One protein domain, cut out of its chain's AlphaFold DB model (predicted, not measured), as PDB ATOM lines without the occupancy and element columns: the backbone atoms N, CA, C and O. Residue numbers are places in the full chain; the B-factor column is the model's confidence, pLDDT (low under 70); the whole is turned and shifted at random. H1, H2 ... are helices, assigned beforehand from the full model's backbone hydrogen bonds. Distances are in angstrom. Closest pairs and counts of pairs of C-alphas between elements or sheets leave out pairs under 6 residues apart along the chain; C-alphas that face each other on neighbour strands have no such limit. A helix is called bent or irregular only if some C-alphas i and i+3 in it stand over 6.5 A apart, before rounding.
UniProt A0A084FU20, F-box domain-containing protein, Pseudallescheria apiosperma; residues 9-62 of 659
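AT A GLANCE: This is residues 9 to 62 of the 659 residues of the protein "F-box domain-containing protein" of Pseudallescheria apiosperma (UniProt A0A084FU20). A small all-helix domain is built round its longest helix, H4, with H1 and H5 packed on opposite sides of it and the pair H2 and H3, which lie close together, on a third side. The H2 and H3 pair and the helix H5 make the two far ends of the domain, with H4 between them, and tight links join each helix to the next. The printed part has 54 residues with five named helices, in the order H1, H2, H3, H4, H5, and no named strand. It is compact, with a radius of gyration of the C-alphas of 10.8 A, but elongated in outline, with spans of 30 by 20 by 18 A.

HOW THE PARTS SIT: H4, residues 40 to 50, is the hub, touching three other helices. H5, residues 55 to 61, touches it, the closest C-alphas being those of Leu 47 and Ala 57, 4.9 A apart, at a steep tilt of 66 degrees, opposite ways. H1, residues 9 to 15, touches H4, the closest C-alphas being those of Leu 12 and Ile 42, 6.0 A apart; they run the same way at a steep tilt of 36 degrees, only just past shallow. H3, residues 34 to 37, touches H4 only at the corner by their link, and only just, with 3 pairs of C-alphas within 8 A; the closest are those of Ile 37 and Cys 43, 6.2 A apart. H2, residues 20 to 29, touches H3, the closest C-alphas being those of Ser 27 and Lys 34, 4.4 A apart. H2 and H4 are close but not clearly touching, with the closest C-alphas, of Pro 20 and Ile 46, 6.7 A apart. H5 is apart from H1, H2 and H3. Every O i to N i+4 pair is within hydrogen-bond range in H1, H2, H4 and H5; H3 is too short for such a pair, and its one O i to N i+3 pair is not within range.

IN THESE COORDINATES: H4 is 15.4 A from first to last C-alpha, and C-alpha 40 stands at (96.124, 123.098, 159.638). H2 is 14.6 A long, H5 10.1 A and H1 9.7 A, with C-alpha 9 at (93.309, 134.984, 156.858). H3 is neither bent nor irregular, but only just: C-alphas 34 and 37 are 6.2 A apart. H5 ends with C-alpha 61 at (99.909, 120.373, 148.647).

THE WHOLE: The two C-alphas farthest apart are those of Cys 30 and Gly 62, 31.0 A. The printed part has no cut, and no link is long. The mean pLDDT of the printed part is 73.1; residues 40 to 41, 48 and 51 to 62 are under 70, and H5 has a mean of 50.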
ATOM      1  N   GLU A   9      92.912 134.320 158.094       72.62
ATOM      2  CA  GLU A   9      93.309 134.984 156.858       72.62
ATOM      3  C   GLU A   9      94.373 136.064 157.121       72.62
ATOM      4  O   GLU A   9      95.424 136.075 156.480       72.62
ATOM      5  N   ILE A  10      94.162 136.911 158.137       77.06
ATOM      6  CA  ILE A  10      95.141 137.931 158.554       77.06
ATOM      7  C   ILE A  10      96.387 137.260 159.145       77.06
ATOM      8  O   ILE A  10      97.511 137.689 158.889       77.06
ATOM      9  N   MET A  11      96.217 136.169 159.894       78.06
ATOM     10  CA  MET A  11      97.345 135.422 160.462       78.06
ATOM     11  C   MET A  11      98.155 134.666 159.398       78.06
ATOM     12  O   MET A  11      99.371 134.546 159.541       78.06
ATOM     13  N   LEU A  12      97.519 134.210 158.315       74.12
ATOM     14  CA  LEU A  12      98.178 133.658 157.128       74.12
ATOM     15  C   LEU A  12      98.966 134.738 156.380       74.12
ATOM     16  O   LEU A  12     100.125 134.508 156.046       74.12
ATOM     17  N   PHE A  13      98.389 135.930 156.202       77.62
ATOM     18  CA  PHE A  13      99.093 137.079 155.628       77.62
ATOM     19  C   PHE A  13     100.310 137.488 156.476       77.62
ATOM     20  O   PHE A  13     101.389 137.719 155.941       77.62
ATOM     21  N   MET A  14     100.195 137.495 157.809       77.12
ATOM     22  CA  MET A  14     101.345 137.721 158.697       77.12
ATOM     23  C   MET A  14     102.396 136.604 158.596       77.12
ATOM     24  O   MET A  14     103.592 136.891 158.570       77.12
ATOM     25  N   ALA A  15     101.971 135.340 158.492       75.75
ATOM     26  CA  ALA A  15     102.863 134.202 158.266       75.75
ATOM     27  C   ALA A  15     103.579 134.254 156.899       75.75
ATOM     28  O   ALA A  15     104.553 133.531 156.693       75.75
ATOM     29  N   ASP A  16     103.158 135.127 155.976       78.00
ATOM     30  CA  ASP A  16     103.881 135.362 154.729       78.00
ATOM     31  C   ASP A  16     105.130 136.255 154.869       78.00
ATOM     32  O   ASP A  16     105.951 136.305 153.949       78.00
ATOM     33  N   TYR A  17     105.342 136.870 156.032       81.50
ATOM     34  CA  TYR A  17     106.511 137.713 156.318       81.50
ATOM     35  C   TYR A  17     107.350 137.214 157.506       81.50
ATOM     36  O   TYR A  17     108.241 137.927 157.963       81.50
ATOM     37  N   LEU A  18     107.071 136.005 158.007       81.62
ATOM     38  CA  LEU A  18     107.743 135.393 159.154       81.62
ATOM     39  C   LEU A  18     108.315 134.024 158.778       81.62
ATOM     40  O   LEU A  18     107.624 133.206 158.169       81.62
ATOM     41  N   ASP A  19     109.551 133.756 159.193       83.25
ATOM     42  CA  ASP A  19     110.187 132.460 158.968       83.25
ATOM     43  C   ASP A  19     109.640 131.383 159.935       83.25
ATOM     44  O   ASP A  19     109.048 131.707 160.971       83.25
ATOM     45  N   PRO A  20     109.804 130.075 159.637       82.69
ATOM     46  CA  PRO A  20     109.218 129.002 160.448       82.69
ATOM     47  C   PRO A  20     109.643 129.040 161.922       82.69
ATOM     48  O   PRO A  20     108.830 128.746 162.802       82.69
ATOM     49  N   ASP A  21     110.891 129.436 162.187       85.38
ATOM     50  CA  ASP A  21     111.429 129.598 163.538       85.38
ATOM     51  C   ASP A  21     110.776 130.785 164.266       85.38
ATOM     52  O   ASP A  21     110.401 130.651 165.432       85.38
ATOM     53  N   ASP A  22     110.530 131.909 163.581       88.62
ATOM     54  CA  ASP A  22     109.828 133.066 164.153       88.62
ATOM     55  C   ASP A  22     108.378 132.727 164.502       88.62
ATOM     56  O   ASP A  22     107.897 133.091 165.574       88.62
ATOM     57  N   ILE A  23     107.678 131.977 163.643       85.38
ATOM     58  CA  ILE A  23     106.299 131.535 163.904       85.38
ATOM     59  C   ILE A  23     106.264 130.545 165.078       85.38
ATOM     60  O   ILE A  23     105.380 130.623 165.940       85.38
ATOM     61  N   PHE A  24     107.248 129.645 165.167       87.12
ATOM     62  CA  PHE A  24     107.396 128.741 166.302       87.12
ATOM     63  C   PHE A  24     107.654 129.516 167.602       87.12
ATOM     64  O   PHE A  24     106.930 129.317 168.581       87.12
ATOM     65  N   HIS A  25     108.604 130.453 167.609       89.81
ATOM     66  CA  HIS A  25     108.895 131.316 168.755       89.81
ATOM     67  C   HIS A  25     107.692 132.185 169.147       89.81
ATOM     68  O   HIS A  25     107.348 132.242 170.330       89.81
ATOM     69  N   LEU A  26     106.981 132.770 168.178       85.88
ATOM     70  CA  LEU A  26     105.750 133.533 168.390       85.88
ATOM     71  C   LEU A  26     104.672 132.682 169.080       85.88
ATOM     72  O   LEU A  26     104.071 133.136 170.055       85.88
ATOM     73  N   SER A  27     104.492 131.426 168.665       86.94
ATOM     74  CA  SER A  27     103.546 130.490 169.294       86.94
ATOM     75  C   SER A  27     103.884 130.140 170.754       86.94
ATOM     76  O   SER A  27     102.998 129.766 171.527       86.94
ATOM     77  N   LEU A  28     105.156 130.283 171.147       86.75
ATOM     78  CA  LEU A  28     105.648 130.031 172.504       86.75
ATOM     79  C   LEU A  28     105.555 131.264 173.415       86.75
ATOM     80  O   LEU A  28     105.561 131.100 174.636       86.75
ATOM     81  N   THR A  29     105.423 132.477 172.862       86.38
ATOM     82  CA  THR A  29     105.318 133.717 173.661       86.38
ATOM     83  C   THR A  29     104.118 133.716 174.608       86.38
ATOM     84  O   THR A  29     104.177 134.296 175.693       86.38
ATOM     85  N   CYS A  30     103.011 133.078 174.216       81.31
ATOM     86  CA  CYS A  30     101.759 133.125 174.960       81.31
ATOM     87  C   CYS A  30     100.810 131.972 174.601       81.31
ATOM     88  O   CYS A  30     100.735 131.506 173.465       81.31
ATOM     89  N   LYS A  31     100.004 131.538 175.580       79.31
ATOM     90  CA  LYS A  31      99.079 130.397 175.425       79.31
ATOM     91  C   LYS A  31      98.067 130.575 174.287       79.31
ATOM     92  O   LYS A  31      97.654 129.582 173.702       79.31
ATOM     93  N   GLY A  32      97.675 131.817 173.995       77.31
ATOM     94  CA  GLY A  32      96.689 132.133 172.965       77.31
ATOM     95  C   GLY A  32      97.227 132.128 171.531       77.31
ATOM     96  O   GLY A  32      96.414 132.048 170.626       77.31
ATOM     97  N   LEU A  33      98.548 132.165 171.301       81.44
ATOM     98  CA  LEU A  33      99.146 132.028 169.958       81.44
ATOM     99  C   LEU A  33      99.661 130.612 169.669       81.44
ATOM    100  O   LEU A  33     100.130 130.326 168.570       81.44
ATOM    101  N   LYS A  34      99.507 129.680 170.617       84.25
ATOM    102  CA  LYS A  34      99.909 128.278 170.446       84.25
ATOM    103  C   LYS A  34      99.197 127.577 169.275       84.25
ATOM    104  O   LYS A  34      99.700 126.578 168.769       84.25
ATOM    105  N   TYR A  35      98.050 128.089 168.815       82.88
ATOM    106  CA  TYR A  35      97.383 127.541 167.632       82.88
ATOM    107  C   TYR A  35      98.206 127.715 166.346       82.88
ATOM    108  O   TYR A  35      98.040 126.901 165.453       82.88
ATOM    109  N   LEU A  36      99.142 128.669 166.253       82.69
ATOM    110  CA  LEU A  36      99.938 128.899 165.033       82.69
ATOM    111  C   LEU A  36     100.723 127.663 164.556       82.69
ATOM    112  O   LEU A  36     100.923 127.482 163.360       82.69
ATOM    113  N   ILE A  37     101.130 126.794 165.486       83.25
ATOM    114  CA  ILE A  37     101.872 125.547 165.216       83.25
ATOM    115  C   ILE A  37     100.984 124.289 165.221       83.25
ATOM    116  O   ILE A  37     101.482 123.160 165.203       83.25
ATOM    117  N   HIS A  38      99.667 124.463 165.323       77.94
ATOM    118  CA  HIS A  38      98.675 123.384 165.365       77.94
ATOM    119  C   HIS A  38      97.537 123.583 164.353       77.94
ATOM    120  O   HIS A  38      96.848 122.621 164.014       77.94
ATOM    121  N   ASP A  39      97.342 124.807 163.864       79.06
ATOM    122  CA  ASP A  39      96.370 125.140 162.841       79.06
ATOM    123  C   ASP A  39      96.789 124.563 161.488       79.06
ATOM    124  O   ASP A  39      97.913 124.734 161.007       79.06
ATOM    125  N   ARG A  40      95.853 123.857 160.857       67.38
ATOM    126  CA  ARG A  40      96.124 123.098 159.638       67.38
ATOM    127  C   ARG A  40      96.378 123.995 158.428       67.38
ATOM    128  O   ARG A  40      97.092 123.564 157.524       67.38
ATOM    129  N   HIS A  41      95.797 125.190 158.385       68.50
ATOM    130  CA  HIS A  41      95.945 126.126 157.274       68.50
ATOM    131  C   HIS A  41      97.302 126.824 157.371       68.50
ATOM    132  O   HIS A  41      98.072 126.787 156.413       68.50
ATOM    133  N   ILE A  42      97.646 127.327 158.559       76.69
ATOM    134  CA  ILE A  42      98.926 127.995 158.823       76.69
ATOM    135  C   ILE A  42     100.098 127.017 158.656       76.69
ATOM    136  O   ILE A  42     101.016 127.283 157.878       76.69
ATOM    137  N   CYS A  43     100.043 125.826 159.265       75.44
ATOM    138  CA  CYS A  43     101.097 124.820 159.087       75.44
ATOM    139  C   CYS A  43     101.239 124.352 157.627       75.44
ATOM    140  O   CYS A  43     102.359 124.121 157.170       75.44
ATOM    141  N   ARG A  44     100.137 124.228 156.868       70.69
ATOM    142  CA  ARG A  44     100.177 123.906 155.428       70.69
ATOM    143  C   ARG A  44     100.874 125.002 154.630       70.69
ATOM    144  O   ARG A  44     101.711 124.676 153.791       70.69
ATOM    145  N   HIS A  45     100.538 126.264 154.885       70.81
ATOM    146  CA  HIS A  45     101.116 127.423 154.199       70.81
ATOM    147  C   HIS A  45     102.636 127.475 154.382       70.81
ATOM    148  O   HIS A  45     103.389 127.472 153.407       70.81
ATOM    149  N   ILE A  46     103.090 127.369 155.634       76.94
ATOM    150  CA  ILE A  46     104.512 127.352 156.004       76.94
ATOM    151  C   ILE A  46     105.239 126.168 155.348       76.94
ATOM    152  O   ILE A  46     106.299 126.355 154.749       76.94
ATOM    153  N   LEU A  47     104.668 124.957 155.402       73.06
ATOM    154  CA  LEU A  47     105.255 123.764 154.776       73.06
ATOM    155  C   LEU A  47     105.414 123.922 153.258       73.06
ATOM    156  O   LEU A  47     106.465 123.582 152.716       73.06
ATOM    157  N   LEU A  48     104.395 124.449 152.572       66.88
ATOM    158  CA  LEU A  48     104.419 124.655 151.121       66.88
ATOM    159  C   LEU A  48     105.385 125.757 150.680       66.88
ATOM    160  O   LEU A  48     105.896 125.698 149.562       66.88
ATOM    161  N   LYS A  49     105.649 126.734 151.546       73.19
ATOM    162  CA  LYS A  49     106.559 127.846 151.275       73.19
ATOM    163  C   LYS A  49     108.019 127.505 151.570       73.19
ATOM    164  O   LYS A  49     108.869 127.657 150.696       73.19
ATOM    165  N   TYR A  50     108.303 127.016 152.776       74.94
ATOM    166  CA  TYR A  50     109.668 126.854 153.289       74.94
ATOM    167  C   TYR A  50     110.240 125.444 153.118       74.94
ATOM    168  O   TYR A  50     111.454 125.280 153.018       74.94
ATOM    169  N   ALA A  51     109.387 124.421 153.037       69.06
ATOM    170  CA  ALA A  51     109.807 123.033 152.855       69.06
ATOM    171  C   ALA A  51     109.087 122.317 151.687       69.06
ATOM    172  O   ALA A  51     108.722 121.150 151.856       69.06
ATOM    173  N   PRO A  52     108.907 122.930 150.491       49.59
ATOM    174  CA  PRO A  52     108.061 122.396 149.407       49.59
ATOM    175  C   PRO A  52     108.449 120.998 148.902       49.59
ATOM    176  O   PRO A  52     107.628 120.295 148.318       49.59
ATOM    177  N   TYR A  53     109.697 120.580 149.128       53.19
ATOM    178  CA  TYR A  53     110.220 119.266 148.743       53.19
ATOM    179  C   TYR A  53     110.062 118.190 149.837       53.19
ATOM    180  O   TYR A  53     110.371 117.024 149.587       53.19
ATOM    181  N   SER A  54     109.603 118.551 151.043       55.81
ATOM    182  CA  SER A  54     109.423 117.612 152.159       55.81
ATOM    183  C   SER A  54     108.241 116.657 151.924       55.81
ATOM    184  O   SER A  54     107.240 117.056 151.321       55.81
ATOM    185  N   PRO A  55     108.297 115.403 152.419       48.59
ATOM    186  CA  PRO A  55     107.163 114.472 152.371       48.59
ATOM    187  C   PRO A  55     105.872 115.061 152.961       48.59
ATOM    188  O   PRO A  55     104.773 114.771 152.490       48.59
ATOM    189  N   GLU A  56     106.007 115.915 153.973       59.25
ATOM    190  CA  GLU A  56     104.930 116.596 154.680       59.25
ATOM    191  C   GLU A  56     104.302 117.694 153.813       59.25
ATOM    192  O   GLU A  56     103.082 117.706 153.655       59.25
ATOM    193  N   ALA A  57     105.106 118.555 153.178       54.09
ATOM    194  CA  ALA A  57     104.609 119.563 152.241       54.09
ATOM    195  C   ALA A  57     103.981 118.939 150.988       54.09
ATOM    196  O   ALA A  57     102.983 119.443 150.485       54.09
ATOM    197  N   LEU A  58     104.502 117.804 150.516       48.38
ATOM    198  CA  LEU A  58     103.928 117.054 149.395       48.38
ATOM    199  C   LEU A  58     102.543 116.481 149.740       48.38
ATOM    200  O   LEU A  58     101.615 116.598 148.946       48.38
ATOM    201  N   ARG A  59     102.364 115.943 150.954       48.06
ATOM    202  CA  ARG A  59     101.036 115.554 151.475       48.06
ATOM    203  C   ARG A  59     100.123 116.766 151.690       48.06
ATOM    204  O   ARG A  59      98.909 116.653 151.530       48.06
ATOM    205  N   ALA A  60     100.693 117.911 152.065       45.50
ATOM    206  CA  ALA A  60      99.962 119.146 152.330       45.50
ATOM    207  C   ALA A  60      99.577 119.917 151.057       45.50
ATOM    208  O   ALA A  60      98.571 120.618 151.080       45.50
ATOM    209  N   SER A  61     100.299 119.772 149.937       46.75
ATOM    210  CA  SER A  61      99.909 120.373 148.647       46.75
ATOM    211  C   SER A  61      98.561 119.820 148.196       46.75
ATOM    212  O   SER A  61      97.735 120.546 147.648       46.75
ATOM    213  N   GLY A  62      98.309 118.559 148.556       42.31
ATOM    214  CA  GLY A  62      97.033 117.894 148.396       42.31
ATOM    215  C   GLY A  62      96.779 117.396 146.977       42.31
ATOM    216  O   GLY A  62      95.660 116.992 146.677       42.31
TER     217      GLY A  62